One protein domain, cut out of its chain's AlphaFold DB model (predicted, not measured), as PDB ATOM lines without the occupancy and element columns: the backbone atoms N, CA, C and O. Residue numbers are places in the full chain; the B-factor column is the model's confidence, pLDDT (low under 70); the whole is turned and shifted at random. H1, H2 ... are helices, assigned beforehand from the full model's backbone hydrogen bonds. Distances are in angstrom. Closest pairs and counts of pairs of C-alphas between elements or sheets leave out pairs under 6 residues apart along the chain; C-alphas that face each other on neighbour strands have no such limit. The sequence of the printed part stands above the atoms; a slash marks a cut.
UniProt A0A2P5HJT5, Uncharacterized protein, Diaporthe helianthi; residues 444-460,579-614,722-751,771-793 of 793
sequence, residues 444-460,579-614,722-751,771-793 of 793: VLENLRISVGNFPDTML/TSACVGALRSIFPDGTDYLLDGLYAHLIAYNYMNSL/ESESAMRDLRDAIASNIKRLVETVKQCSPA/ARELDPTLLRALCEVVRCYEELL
ATOM      1  N   VAL A 444     222.377 262.320 176.342       83.88
ATOM      2  CA  VAL A 444     221.466 263.350 175.821       83.88
ATOM      3  C   VAL A 444     220.079 263.191 176.427       83.88
ATOM      4  O   VAL A 444     219.458 264.191 176.777       83.88
ATOM      5  N   LEU A 445     219.607 261.950 176.578       87.00
ATOM      6  CA  LEU A 445     218.331 261.662 177.233       87.00
ATOM      7  C   LEU A 445     218.368 262.048 178.713       87.00
ATOM      8  O   LEU A 445     217.411 262.645 179.192       87.00
ATOM      9  N   GLU A 446     219.474 261.791 179.414       89.50
ATOM     10  CA  GLU A 446     219.621 262.195 180.814       89.50
ATOM     11  C   GLU A 446     219.697 263.717 180.963       89.50
ATOM     12  O   GLU A 446     218.997 264.285 181.794       89.50
ATOM     13  N   ASN A 447     220.457 264.402 180.106       87.25
ATOM     14  CA  ASN A 447     220.505 265.865 180.107       87.25
ATOM     15  C   ASN A 447     219.131 266.473 179.811       87.25
ATOM     16  O   ASN A 447     218.739 267.454 180.448       87.25
ATOM     17  N   LEU A 448     218.379 265.886 178.875       86.38
ATOM     18  CA  LEU A 448     217.014 266.304 178.582       86.38
ATOM     19  C   LEU A 448     216.098 266.043 179.784       86.38
ATOM     20  O   LEU A 448     215.353 266.935 180.169       86.38
ATOM     21  N   ARG A 449     216.207 264.878 180.432       89.56
ATOM     22  CA  ARG A 449     215.443 264.527 181.636       89.56
ATOM     23  C   ARG A 449     215.713 265.482 182.793       89.56
ATOM     24  O   ARG A 449     214.764 265.982 183.384       89.56
ATOM     25  N   ILE A 450     216.978 265.784 183.081       88.81
ATOM     26  CA  ILE A 450     217.377 266.748 184.117       88.81
ATOM     27  C   ILE A 450     216.846 268.147 183.772       88.81
ATOM     28  O   ILE A 450     216.321 268.844 184.638       88.81
ATOM     29  N   SER A 451     216.938 268.553 182.502       85.56
ATOM     30  CA  SER A 451     216.465 269.869 182.057       85.56
ATOM     31  C   SER A 451     214.943 270.008 182.165       85.56
ATOM     32  O   SER A 451     214.460 271.037 182.623       85.56
ATOM     33  N   VAL A 452     214.200 268.964 181.781       87.94
ATOM     34  CA  VAL A 452     212.730 268.909 181.820       87.94
ATOM     35  C   VAL A 452     212.220 268.764 183.257       87.94
ATOM     36  O   VAL A 452     211.236 269.407 183.615       87.94
ATOM     37  N   GLY A 453     212.889 267.959 184.086       87.50
ATOM     38  CA  GLY A 453     212.497 267.701 185.474       87.50
ATOM     39  C   GLY A 453     212.667 268.903 186.403       87.50
ATOM     40  O   GLY A 453     211.904 269.048 187.350       87.50
ATOM     41  N   ASN A 454     213.613 269.796 186.105       85.19
ATOM     42  CA  ASN A 454     213.872 270.999 186.904       85.19
ATOM     43  C   ASN A 454     213.109 272.248 186.413       85.19
ATOM     44  O   ASN A 454     213.441 273.381 186.770       85.19
ATOM     45  N   PHE A 455     212.099 272.061 185.566       81.19
ATOM     46  CA  PHE A 455     211.227 273.134 185.106       81.19
ATOM     47  C   PHE A 455     210.308 273.626 186.245       81.19
ATOM     48  O   PHE A 455     209.730 272.788 186.941       81.19
ATOM     49  N   PRO A 456     210.073 274.948 186.407       71.69
ATOM     50  CA  PRO A 456     210.486 276.060 185.535       71.69
ATOM     51  C   PRO A 456     211.857 276.668 185.873       71.69
ATOM     52  O   PRO A 456     212.396 277.437 185.072       71.69
ATOM     53  N   ASP A 457     212.421 276.329 187.035       69.94
ATOM     54  CA  ASP A 457     213.586 276.999 187.619       69.94
ATOM     55  C   ASP A 457     214.802 276.999 186.688       69.94
ATOM     56  O   ASP A 457     215.481 278.018 186.550       69.94
ATOM     57  N   THR A 458     215.067 275.891 185.991       65.00
ATOM     58  CA  THR A 458     216.207 275.795 185.068       65.00
ATOM     59  C   THR A 458     215.981 276.500 183.743       65.00
ATOM     60  O   THR A 458     216.940 277.019 183.180       65.00
ATOM     61  N   MET A 459     214.758 276.578 183.232       60.47
ATOM     62  CA  MET A 459     214.497 277.248 181.956       60.47
ATOM     63  C   MET A 459     214.577 278.773 182.096       60.47
ATOM     64  O   MET A 459     215.083 279.441 181.199       60.47
ATOM     65  N   LEU A 460     214.124 279.321 183.230       57.56
ATOM     66  CA  LEU A 460     214.222 280.759 183.494       57.56
ATOM     67  C   LEU A 460     215.637 281.183 183.909       57.56
ATOM     68  O   LEU A 460     216.039 282.311 183.634       57.56
ATOM     69  N   THR A 579     215.291 281.607 164.334       78.25
ATOM     70  CA  THR A 579     214.427 281.396 165.508       78.25
ATOM     71  C   THR A 579     213.361 282.485 165.598       78.25
ATOM     72  O   THR A 579     212.235 282.203 165.998       78.25
ATOM     73  N   SER A 580     213.676 283.699 165.131       86.25
ATOM     74  CA  SER A 580     212.752 284.834 165.188       86.25
ATOM     75  C   SER A 580     211.475 284.642 164.362       86.25
ATOM     76  O   SER A 580     210.421 285.113 164.778       86.25
ATOM     77  N   ALA A 581     211.519 283.908 163.241       93.38
ATOM     78  CA  ALA A 581     210.334 283.698 162.404       93.38
ATOM     79  C   ALA A 581     209.298 282.794 163.094       93.38
ATOM     80  O   ALA A 581     208.111 283.116 163.126       93.38
ATOM     81  N   CYS A 582     209.749 281.690 163.699       94.19
ATOM     82  CA  CYS A 582     208.852 280.791 164.422       94.19
ATOM     83  C   CYS A 582     208.337 281.421 165.722       94.19
ATOM     84  O   CYS A 582     207.147 281.335 166.018       94.19
ATOM     85  N   VAL A 583     209.202 282.125 166.455       95.19
ATOM     86  CA  VAL A 583     208.799 282.895 167.643       95.19
ATOM     87  C   VAL A 583     207.793 283.982 167.264       95.19
ATOM     88  O   VAL A 583     206.820 284.181 167.983       95.19
ATOM     89  N   GLY A 584     207.942 284.615 166.096       95.62
ATOM     90  CA  GLY A 584     206.955 285.542 165.541       95.62
ATOM     91  C   GLY A 584     205.593 284.889 165.279       95.62
ATOM     92  O   GLY A 584     204.557 285.474 165.592       95.62
ATOM     93  N   ALA A 585     205.572 283.652 164.778       96.38
ATOM     94  CA  ALA A 585     204.331 282.894 164.619       96.38
ATOM     95  C   ALA A 585     203.700 282.529 165.969       96.38
ATOM     96  O   ALA A 585     202.496 282.698 166.147       96.38
ATOM     97  N   LEU A 586     204.501 282.098 166.945       96.69
ATOM     98  CA  LEU A 586     204.016 281.845 168.303       96.69
ATOM     99  C   LEU A 586     203.489 283.126 168.960       96.69
ATOM    100  O   LEU A 586     202.444 283.085 169.596       96.69
ATOM    101  N   ARG A 587     204.129 284.274 168.723       96.81
ATOM    102  CA  ARG A 587     203.660 285.595 169.161       96.81
ATOM    103  C   ARG A 587     202.326 285.985 168.522       96.81
ATOM    104  O   ARG A 587     201.535 286.664 169.157       96.81
ATOM    105  N   SER A 588     202.030 285.533 167.303       96.50
ATOM    106  CA  SER A 588     200.706 285.762 166.701       96.50
ATOM    107  C   SER A 588     199.584 284.973 167.393       96.50
ATOM    108  O   SER A 588     198.445 285.428 167.414       96.50
ATOM    109  N   ILE A 589     199.910 283.817 167.983       96.75
ATOM    110  CA  ILE A 589     198.980 282.993 168.775       96.75
ATOM    111  C   ILE A 589     198.895 283.526 170.212       96.75
ATOM    112  O   ILE A 589     197.830 283.522 170.824       96.75
ATOM    113  N   PHE A 590     200.024 283.997 170.735       96.75
ATOM    114  CA  PHE A 590     200.196 284.487 172.093       96.75
ATOM    115  C   PHE A 590     200.770 285.914 172.079       96.75
ATOM    116  O   PHE A 590     201.973 286.093 172.306       96.75
ATOM    117  N   PRO A 591     199.938 286.934 171.803       96.19
ATOM    118  CA  PRO A 591     200.406 288.313 171.648       96.19
ATOM    119  C   PRO A 591     201.059 288.865 172.919       96.19
ATOM    120  O   PRO A 591     202.036 289.606 172.832       96.19
ATOM    121  N   ASP A 592     200.578 288.434 174.085       95.56
ATOM    122  CA  ASP A 592     201.078 288.864 175.395       95.56
ATOM    123  C   ASP A 592     202.277 288.033 175.885       95.56
ATOM    124  O   ASP A 592     202.835 288.271 176.958       95.56
ATOM    125  N   GLY A 593     202.702 287.042 175.097       95.81
ATOM    126  CA  GLY A 593     203.867 286.228 175.393       95.81
ATOM    127  C   GLY A 593     205.157 287.038 175.287       95.81
ATOM    128  O   GLY A 593     205.558 287.495 174.213       95.81
ATOM    129  N   THR A 594     205.860 287.169 176.408       95.19
ATOM    130  CA  THR A 594     207.227 287.704 176.430       95.19
ATOM    131  C   THR A 594     208.163 286.835 175.578       95.19
ATOM    132  O   THR A 594     207.991 285.614 175.558       95.19
ATOM    133  N   ASP A 595     209.179 287.425 174.935       94.25
ATOM    134  CA  ASP A 595     210.104 286.685 174.052       94.25
ATOM    135  C   ASP A 595     210.726 285.459 174.740       94.25
ATOM    136  O   ASP A 595     210.798 284.393 174.140       94.25
ATOM    137  N   TYR A 596     211.089 285.572 176.023       94.38
ATOM    138  CA  TYR A 596     211.707 284.472 176.769       94.38
ATOM    139  C   TYR A 596     210.754 283.287 177.001       94.38
ATOM    140  O   TYR A 596     211.178 282.134 176.911       94.38
ATOM    141  N   LEU A 597     209.464 283.540 177.260       95.00
ATOM    142  CA  LEU A 597     208.459 282.475 177.386       95.00
ATOM    143  C   LEU A 597     208.194 281.804 176.040       95.00
ATOM    144  O   LEU A 597     208.043 280.584 175.988       95.00
ATOM    145  N   LEU A 598     208.154 282.583 174.955       96.12
ATOM    146  CA  LEU A 598     207.942 282.054 173.610       96.12
ATOM    147  C   LEU A 598     209.148 281.243 173.119       96.12
ATOM    148  O   LEU A 598     208.956 280.178 172.534       96.12
ATOM    149  N   ASP A 599     210.372 281.677 173.424       94.94
ATOM    150  CA  ASP A 599     211.599 280.908 173.185       94.94
ATOM    151  C   ASP A 599     211.608 279.601 173.991       94.94
ATOM    152  O   ASP A 599     211.930 278.533 173.459       94.94
ATOM    153  N   GLY A 600     211.205 279.659 175.265       93.94
ATOM    154  CA  GLY A 600     211.045 278.480 176.115       93.94
ATOM    155  C   GLY A 600     210.009 277.501 175.559       93.94
ATOM    156  O   GLY A 600     210.275 276.299 175.467       93.94
ATOM    157  N   LEU A 601     208.855 278.011 175.122       96.31
ATOM    158  CA  LEU A 601     207.778 277.226 174.513       96.31
ATOM    159  C   LEU A 601     208.242 276.567 173.218       96.31
ATOM    160  O   LEU A 601     208.031 275.371 173.015       96.31
ATOM    161  N   TYR A 602     208.942 277.323 172.381       96.38
ATOM    162  CA  TYR A 602     209.528 276.826 171.151       96.38
ATOM    163  C   TYR A 602     210.526 275.684 171.392       96.38
ATOM    164  O   TYR A 602     210.442 274.637 170.746       96.38
ATOM    165  N   ALA A 603     211.431 275.844 172.363       94.75
ATOM    166  CA  ALA A 603     212.405 274.817 172.725       94.75
ATOM    167  C   ALA A 603     211.730 273.505 173.154       94.75
ATOM    168  O   ALA A 603     212.123 272.424 172.701       94.75
ATOM    169  N   HIS A 604     210.686 273.596 173.984       94.75
ATOM    170  CA  HIS A 604     209.942 272.431 174.459       94.75
ATOM    171  C   HIS A 604     209.128 271.765 173.344       94.75
ATOM    172  O   HIS A 604     209.101 270.538 173.273       94.75
ATOM    173  N   LEU A 605     208.534 272.537 172.427       96.69
ATOM    174  CA  LEU A 605     207.833 271.995 171.257       96.69
ATOM    175  C   LEU A 605     208.786 271.237 170.318       96.69
ATOM    176  O   LEU A 605     208.448 270.151 169.846       96.69
ATOM    177  N   ILE A 606     210.005 271.745 170.092       95.31
ATOM    178  CA  ILE A 606     211.035 271.014 169.336       95.31
ATOM    179  C   ILE A 606     211.412 269.715 170.053       95.31
ATOM    180  O   ILE A 606     211.484 268.664 169.413       95.31
ATOM    181  N   ALA A 607     211.655 269.770 171.366       95.00
ATOM    182  CA  ALA A 607     212.003 268.590 172.152       95.00
ATOM    183  C   ALA A 607     210.886 267.534 172.111       95.00
ATOM    184  O   ALA A 607     211.163 266.353 171.905       95.00
ATOM    185  N   TYR A 608     209.626 267.958 172.215       95.94
ATOM    186  CA  TYR A 608     208.459 267.084 172.114       95.94
ATOM    187  C   TYR A 608     208.346 266.428 170.731       95.94
ATOM    188  O   TYR A 608     208.213 265.208 170.628       95.94
ATOM    189  N   ASN A 609     208.486 267.208 169.653       95.62
ATOM    190  CA  ASN A 609     208.489 266.695 168.278       95.62
ATOM    191  C   ASN A 609     209.626 265.691 168.036       95.62
ATOM    192  O   ASN A 609     209.441 264.666 167.370       95.62
ATOM    193  N   TYR A 610     210.800 265.961 168.606       93.88
ATOM    194  CA  TYR A 610     211.937 265.053 168.556       93.88
ATOM    195  C   TYR A 610     211.648 263.743 169.303       93.88
ATOM    196  O   TYR A 610     211.804 262.674 168.715       93.88
ATOM    197  N   MET A 611     211.140 263.806 170.538       93.56
ATOM    198  CA  MET A 611     210.769 262.623 171.328       93.56
ATOM    199  C   MET A 611     209.678 261.777 170.658       93.56
ATOM    200  O   MET A 611     209.763 260.546 170.649       93.56
ATOM    201  N   ASN A 612     208.689 262.409 170.022       93.38
ATOM    202  CA  ASN A 612     207.669 261.699 169.247       93.38
ATOM    203  C   ASN A 612     208.257 260.997 168.022       93.38
ATOM    204  O   ASN A 612     207.855 259.880 167.707       93.38
ATOM    205  N   SER A 613     209.238 261.612 167.359       92.00
ATOM    206  CA  SER A 613     209.924 261.000 166.214       92.00
ATOM    207  C   SER A 613     210.747 259.775 166.627       92.00
ATOM    208  O   SER A 613     210.828 258.805 165.879       92.00
ATOM    209  N   LEU A 614     211.335 259.802 167.827       89.38
ATOM    210  CA  LEU A 614     212.058 258.663 168.401       89.38
ATOM    211  C   LEU A 614     211.121 257.522 168.791       89.38
ATOM    212  O   LEU A 614     211.437 256.358 168.563       89.38
ATOM    213  N   GLU A 722     217.267 253.836 178.125       73.56
ATOM    214  CA  GLU A 722     216.774 253.320 176.845       73.56
ATOM    215  C   GLU A 722     215.402 252.634 176.977       73.56
ATOM    216  O   GLU A 722     214.850 252.173 175.977       73.56
ATOM    217  N   SER A 723     214.833 252.552 178.187       88.50
ATOM    218  CA  SER A 723     213.518 251.940 178.369       88.50
ATOM    219  C   SER A 723     212.421 252.765 177.690       88.50
ATOM    220  O   SER A 723     212.350 253.988 177.807       88.50
ATOM    221  N   GLU A 724     211.515 252.073 177.000       89.38
ATOM    222  CA  GLU A 724     210.326 252.673 176.387       89.38
ATOM    223  C   GLU A 724     209.450 253.400 177.425       89.38
ATOM    224  O   GLU A 724     208.802 254.397 177.115       89.38
ATOM    225  N   SER A 725     209.455 252.937 178.681       91.62
ATOM    226  CA  SER A 725     208.848 253.652 179.809       91.62
ATOM    227  C   SER A 725     209.525 254.996 180.066       91.62
ATOM    228  O   SER A 725     208.833 256.003 180.081       91.62
ATOM    229  N   ALA A 726     210.859 255.053 180.157       90.94
ATOM    230  CA  ALA A 726     211.564 256.313 180.402       90.94
ATOM    231  C   ALA A 726     211.341 257.338 179.279       90.94
ATOM    232  O   ALA A 726     211.237 258.534 179.548       90.94
ATOM    233  N   MET A 727     211.228 256.892 178.020       91.62
ATOM    234  CA  MET A 727     210.880 257.789 176.912       91.62
ATOM    235  C   MET A 727     209.440 258.311 176.994       91.62
ATOM    236  O   MET A 727     209.212 259.476 176.663       91.62
ATOM    237  N   ARG A 728     208.483 257.480 177.438       94.00
ATOM    238  CA  ARG A 728     207.095 257.907 177.684       94.00
ATOM    239  C   ARG A 728     207.019 258.908 178.831       94.00
ATOM    240  O   ARG A 728     206.508 260.000 178.621       94.00
ATOM    241  N   ASP A 729     207.653 258.610 179.961       94.25
ATOM    242  CA  ASP A 729     207.697 259.508 181.119       94.25
ATOM    243  C   ASP A 729     208.323 260.863 180.749       94.25
ATOM    244  O   ASP A 729     207.828 261.924 181.129       94.25
ATOM    245  N   LEU A 730     209.398 260.849 179.950       94.75
ATOM    246  CA  LEU A 730     210.040 262.070 179.467       94.75
ATOM    247  C   LEU A 730     209.137 262.861 178.515       94.75
ATOM    248  O   LEU A 730     209.084 264.088 178.593       94.75
ATOM    249  N   ARG A 731     208.422 262.178 177.617       94.44
ATOM    250  CA  ARG A 731     207.445 262.804 176.719       94.44
ATOM    251  C   ARG A 731     206.320 263.474 177.512       94.44
ATOM    252  O   ARG A 731     205.984 264.619 177.207       94.44
ATOM    253  N   ASP A 732     205.789 262.797 178.521       94.44
ATOM    254  CA  ASP A 732     204.705 263.304 179.364       94.44
ATOM    255  C   ASP A 732     205.177 264.492 180.214       94.44
ATOM    256  O   ASP A 732     204.483 265.506 180.320       94.44
ATOM    257  N   ALA A 733     206.410 264.441 180.723       94.44
ATOM    258  CA  ALA A 733     207.028 265.560 181.426       94.44
ATOM    259  C   ALA A 733     207.218 266.790 180.513       94.44
ATOM    260  O   ALA A 733     206.908 267.913 180.915       94.44
ATOM    261  N   ILE A 734     207.652 266.600 179.260       95.56
ATOM    262  CA  ILE A 734     207.745 267.696 178.280       95.56
ATOM    263  C   ILE A 734     206.354 268.268 177.974       95.56
ATOM    264  O   ILE A 734     206.199 269.488 177.943       95.56
ATOM    265  N   ALA A 735     205.337 267.421 177.778       95.75
ATOM    266  CA  ALA A 735     203.965 267.869 177.535       95.75
ATOM    267  C   ALA A 735     203.411 268.690 178.713       95.75
ATOM    268  O   ALA A 735     202.816 269.750 178.505       95.75
ATOM    269  N   SER A 736     203.684 268.259 179.948       94.69
ATOM    270  CA  SER A 736     203.338 268.997 181.168       94.69
ATOM    271  C   SER A 736     204.013 270.374 181.222       94.69
ATOM    272  O   SER A 736     203.374 271.375 181.550       94.69
ATOM    273  N   ASN A 737     205.282 270.469 180.820       95.31
ATOM    274  CA  ASN A 737     205.993 271.749 180.763       95.31
ATOM    275  C   ASN A 737     205.445 272.679 179.673       95.31
ATOM    276  O   ASN A 737     205.271 273.871 179.924       95.31
ATOM    277  N   ILE A 738     205.112 272.150 178.488       96.19
ATOM    278  CA  ILE A 738     204.445 272.920 177.423       96.19
ATOM    279  C   ILE A 738     203.123 273.485 177.942       96.19
ATOM    280  O   ILE A 738     202.832 274.660 177.737       96.19
ATOM    281  N   LYS A 739     202.346 272.671 178.661       95.00
ATOM    282  CA  LYS A 739     201.100 273.111 179.282       95.00
ATOM    283  C   LYS A 739     201.321 274.281 180.242       95.00
ATOM    284  O   LYS A 739     200.684 275.317 180.075       95.00
ATOM    285  N   ARG A 740     202.248 274.142 181.195       94.06
ATOM    286  CA  ARG A 740     202.582 275.202 182.163       94.06
ATOM    287  C   ARG A 740     203.044 276.483 181.471       94.06
ATOM    288  O   ARG A 740     202.664 277.571 181.891       94.06
ATOM    289  N   LEU A 741     203.826 276.370 180.397       95.44
ATOM    290  CA  LEU A 741     204.240 277.514 179.581       95.44
ATOM    291  C   LEU A 741     203.052 278.210 178.926       95.44
ATOM    292  O   LEU A 741     202.949 279.428 179.011       95.44
ATOM    293  N   VAL A 742     202.147 277.455 178.305       95.69
ATOM    294  CA  VAL A 742     200.943 278.014 177.676       95.69
ATOM    295  C   VAL A 742     200.044 278.686 178.717       95.69
ATOM    296  O   VAL A 742     199.530 279.769 178.456       95.69
ATOM    297  N   GLU A 743     199.880 278.090 179.899       94.19
ATOM    298  CA  GLU A 743     199.146 278.696 181.018       94.19
ATOM    299  C   GLU A 743     199.816 279.988 181.496       94.19
ATOM    300  O   GLU A 743     199.144 281.008 181.611       94.19
ATOM    301  N   THR A 744     201.139 279.982 181.681       93.75
ATOM    302  CA  THR A 744     201.907 281.170 182.098       93.75
ATOM    303  C   THR A 744     201.781 282.293 181.070       93.75
ATOM    304  O   THR A 744     201.498 283.433 181.417       93.75
ATOM    305  N   VAL A 745     201.925 281.970 179.783       94.62
ATOM    306  CA  VAL A 745     201.788 282.932 178.684       94.62
ATOM    307  C   VAL A 745     200.369 283.505 178.615       94.62
ATOM    308  O   VAL A 745     200.208 284.697 178.367       94.62
ATOM    309  N   LYS A 746     199.341 282.688 178.873       93.25
ATOM    310  CA  LYS A 746     197.949 283.152 178.962       93.25
ATOM    311  C   LYS A 746     197.708 284.041 180.185       93.25
ATOM    312  O   LYS A 746     196.981 285.019 180.070       93.25
ATOM    313  N   GLN A 747     198.319 283.727 181.326       91.06
ATOM    314  CA  GLN A 747     198.218 284.518 182.561       91.06
ATOM    315  C   GLN A 747     198.935 285.867 182.459       91.06
ATOM    316  O   GLN A 747     198.504 286.833 183.076       91.06
ATOM    317  N   CYS A 748     199.991 285.968 181.646       90.81
ATOM    318  CA  CYS A 748     200.630 287.250 181.345       90.81
ATOM    319  C   CYS A 748     199.740 288.197 180.518       90.81
ATOM    320  O   CYS A 748     200.107 289.360 180.349       90.81
ATOM    321  N   SER A 749     198.590 287.735 180.012       91.06
ATOM    322  CA  SER A 749     197.659 288.590 179.283       91.06
ATOM    323  C   SER A 749     197.008 289.610 180.226       91.06
ATOM    324  O   SER A 749     196.286 289.215 181.146       91.06
ATOM    325  N   PRO A 750     197.183 290.926 180.000       84.00
ATOM    326  CA  PRO A 750     196.595 291.960 180.852       84.00
ATOM    327  C   PRO A 750     195.058 291.927 180.842       84.00
ATOM    328  O   PRO A 750     194.429 292.426 181.770       84.00
ATOM    329  N   ALA A 751     194.446 291.300 179.830       80.88
ATOM    330  CA  ALA A 751     193.001 291.095 179.752       80.88
ATOM    331  C   ALA A 751     192.462 290.124 180.819       80.88
ATOM    332  O   ALA A 751     191.267 290.147 181.108       80.88
ATOM    333  N   ALA A 771     190.006 272.317 184.011       55.12
ATOM    334  CA  ALA A 771     190.585 272.668 182.704       55.12
ATOM    335  C   ALA A 771     192.050 272.182 182.530       55.12
ATOM    336  O   ALA A 771     192.837 272.755 181.775       55.12
ATOM    337  N   ARG A 772     192.452 271.145 183.278       64.56
ATOM    338  CA  ARG A 772     193.846 270.825 183.627       64.56
ATOM    339  C   ARG A 772     194.620 269.972 182.633       64.56
ATOM    340  O   ARG A 772     195.769 269.634 182.928       64.56
ATOM    341  N   GLU A 773     194.092 269.709 181.450       85.56
ATOM    342  CA  GLU A 773     194.856 269.088 180.371       85.56
ATOM    343  C   GLU A 773     194.941 270.047 179.184       85.56
ATOM    344  O   GLU A 773     193.956 270.671 178.793       85.56
ATOM    345  N   LEU A 774     196.150 270.234 178.650       92.12
ATOM    346  CA  LEU A 774     196.330 271.032 177.445       92.12
ATOM    347  C   LEU A 774     195.601 270.294 176.328       92.12
ATOM    348  O   LEU A 774     195.959 269.151 176.050       92.12
ATOM    349  N   ASP A 775     194.610 270.942 175.708       95.06
ATOM    350  CA  ASP A 775     193.833 270.333 174.627       95.06
ATOM    351  C   ASP A 775     194.787 269.641 173.634       95.06
ATOM    352  O   ASP A 775     195.674 270.300 173.069       95.06
ATOM    353  N   PRO A 776     194.657 268.316 173.425       94.12
ATOM    354  CA  PRO A 776     195.546 267.573 172.540       94.12
ATOM    355  C   PRO A 776     195.522 268.130 171.110       94.12
ATOM    356  O   PRO A 776     196.511 268.006 170.383       94.12
ATOM    357  N   THR A 777     194.426 268.781 170.711       95.88
ATOM    358  CA  THR A 777     194.297 269.474 169.426       95.88
ATOM    359  C   THR A 777     195.177 270.718 169.381       95.88
ATOM    360  O   THR A 777     195.918 270.900 168.414       95.88
ATOM    361  N   LEU A 778     195.173 271.533 170.442       96.00
ATOM    362  CA  LEU A 778     196.056 272.691 170.580       96.00
ATOM    363  C   LEU A 778     197.529 272.273 170.610       96.00
ATOM    364  O   LEU A 778     198.337 272.850 169.885       96.00
ATOM    365  N   LEU A 779     197.886 271.247 171.391       96.56
ATOM    366  CA  LEU A 779     199.258 270.731 171.423       96.56
ATOM    367  C   LEU A 779     199.705 270.271 170.030       96.56
ATOM    368  O   LEU A 779     200.796 270.630 169.588       96.56
ATOM    369  N   ARG A 780     198.852 269.528 169.311       96.56
ATOM    370  CA  ARG A 780     199.120 269.101 167.931       96.56
ATOM    371  C   ARG A 780     199.290 270.299 166.995       96.56
ATOM    372  O   ARG A 780     200.248 270.320 166.232       96.56
ATOM    373  N   ALA A 781     198.420 271.304 167.077       97.75
ATOM    374  CA  ALA A 781     198.512 272.508 166.254       97.75
ATOM    375  C   ALA A 781     199.817 273.283 166.509       97.75
ATOM    376  O   ALA A 781     200.497 273.666 165.560       97.75
ATOM    377  N   LEU A 782     200.216 273.456 167.774       97.56
ATOM    378  CA  LEU A 782     201.484 274.099 168.135       97.56
ATOM    379  C   LEU A 782     202.691 273.307 167.618       97.56
ATOM    380  O   LEU A 782     203.632 273.890 167.075       97.56
ATOM    381  N   CYS A 783     202.651 271.979 167.744       97.31
ATOM    382  CA  CYS A 783     203.682 271.094 167.211       97.31
ATOM    383  C   CYS A 783     203.819 271.225 165.691       97.31
ATOM    384  O   CYS A 783     204.945 271.270 165.195       97.31
ATOM    385  N   GLU A 784     202.702 271.326 164.968       97.12
ATOM    386  CA  GLU A 784     202.678 271.504 163.515       97.12
ATOM    387  C   GLU A 784     203.173 272.874 163.075       97.12
ATOM    388  O   GLU A 784     203.975 272.950 162.150       97.12
ATOM    389  N   VAL A 785     202.777 273.950 163.761       97.06
ATOM    390  CA  VAL A 785     203.320 275.290 163.494       97.06
ATOM    391  C   VAL A 785     204.843 275.243 163.596       97.06
ATOM    392  O   VAL A 785     205.539 275.600 162.648       97.06
ATOM    393  N   VAL A 786     205.374 274.714 164.701       96.56
ATOM    394  CA  VAL A 786     206.824 274.575 164.895       96.56
ATOM    395  C   VAL A 786     207.464 273.682 163.831       96.56
ATOM    396  O   VAL A 786     208.526 274.028 163.316       96.56
ATOM    397  N   ARG A 787     206.818 272.572 163.453       95.38
ATOM    398  CA  ARG A 787     207.300 271.664 162.403       95.38
ATOM    399  C   ARG A 787     207.379 272.356 161.041       95.38
ATOM    400  O   ARG A 787     208.411 272.249 160.390       95.38
ATOM    401  N   CYS A 788     206.349 273.100 160.636       96.44
ATOM    402  CA  CYS A 788     206.338 273.841 159.376       96.44
ATOM    403  C   CYS A 788     207.459 274.882 159.313       96.44
ATOM    404  O   CYS A 788     208.109 275.014 158.281       96.44
ATOM    405  N   TYR A 789     207.723 275.601 160.408       94.62
ATOM    406  CA  TYR A 789     208.831 276.559 160.442       94.62
ATOM    407  C   TYR A 789     210.199 275.871 160.430       94.62
ATOM    408  O   TYR A 789     211.095 276.355 159.756       94.62
ATOM    409  N   GLU A 790     210.364 274.737 161.114       92.06
ATOM    410  CA  GLU A 790     211.606 273.950 161.054       92.06
ATOM    411  C   GLU A 790     211.839 273.282 159.687       92.06
ATOM    412  O   GLU A 790     212.974 272.951 159.374       92.06
ATOM    413  N   GLU A 791     210.800 273.068 158.874       91.75
ATOM    414  CA  GLU A 791     210.924 272.565 157.495       91.75
ATOM    415  C   GLU A 791     211.250 273.662 156.474       91.75
ATOM    416  O   GLU A 791     211.763 273.366 155.395       91.75
ATOM    417  N   LEU A 792     210.952 274.921 156.801       91.12
ATOM    418  CA  LEU A 792     211.309 276.083 155.983       91.12
ATOM    419  C   LEU A 792     212.759 276.547 156.207       91.12
ATOM    420  O   LEU A 792     213.256 277.352 155.416       91.12
ATOM    421  N   LEU A 793     213.406 276.055 157.268       82.56
ATOM    422  CA  LEU A 793     214.813 276.283 157.621       82.56
ATOM    423  C   LEU A 793     215.712 275.187 157.039       82.56
ATOM    424  O   LEU A 793     216.805 275.535 156.536       82.56
TER     425      LEU A 793
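This is residues 444 to 460, 579 to 614, 722 to 751 and 771 to 793 of the 793 residues of an uncharacterized protein of Diaporthe helianthi (UniProt A0A2P5HJT5). Helices H4 and H5 lie side by side, H3 and H6 both cross H4 at about a right angle and pack on each other, and H1 packs on H5. The 106 printed residues hold six named helices, H1 to H6 in order, and no named strand. This all-helix domain is compact: radius of gyration of the C-alphas 13.6 A, spans 43 by 30 by 25 A.

Find C-alpha 444 at (221.466, 263.350, 175.821), where H1, residues 444 to 453, begins; H2 is 457 to 460, H3 579 to 589. H4, 595 to 614, measures 28.7 A, H5, 724 to 747, 34.6 A, and H6, 776 to 792, 24.4 A, ending at (211.309, 276.083, 155.983).

Hub H4 touches H5, opposite ways at a shallow 24 degrees; their closest C-alphas are Leu 601 and Ile 738, 6.2 A. H4 touches H6 about perpendicular, 88 degrees; closest C-alphas Leu 605 and Cys 783, 5.9 A. Every O i to N i+4 pair is within hydrogen-bond range except in H2, too short for one.

Cuts leave C-alpha gaps of 18.0 A from 460 to 579, 11.0 A from 614 to 722, 18.8 A from 751 to 771. Residues 457 to 460 and 771 to 772 have pLDDT under 70.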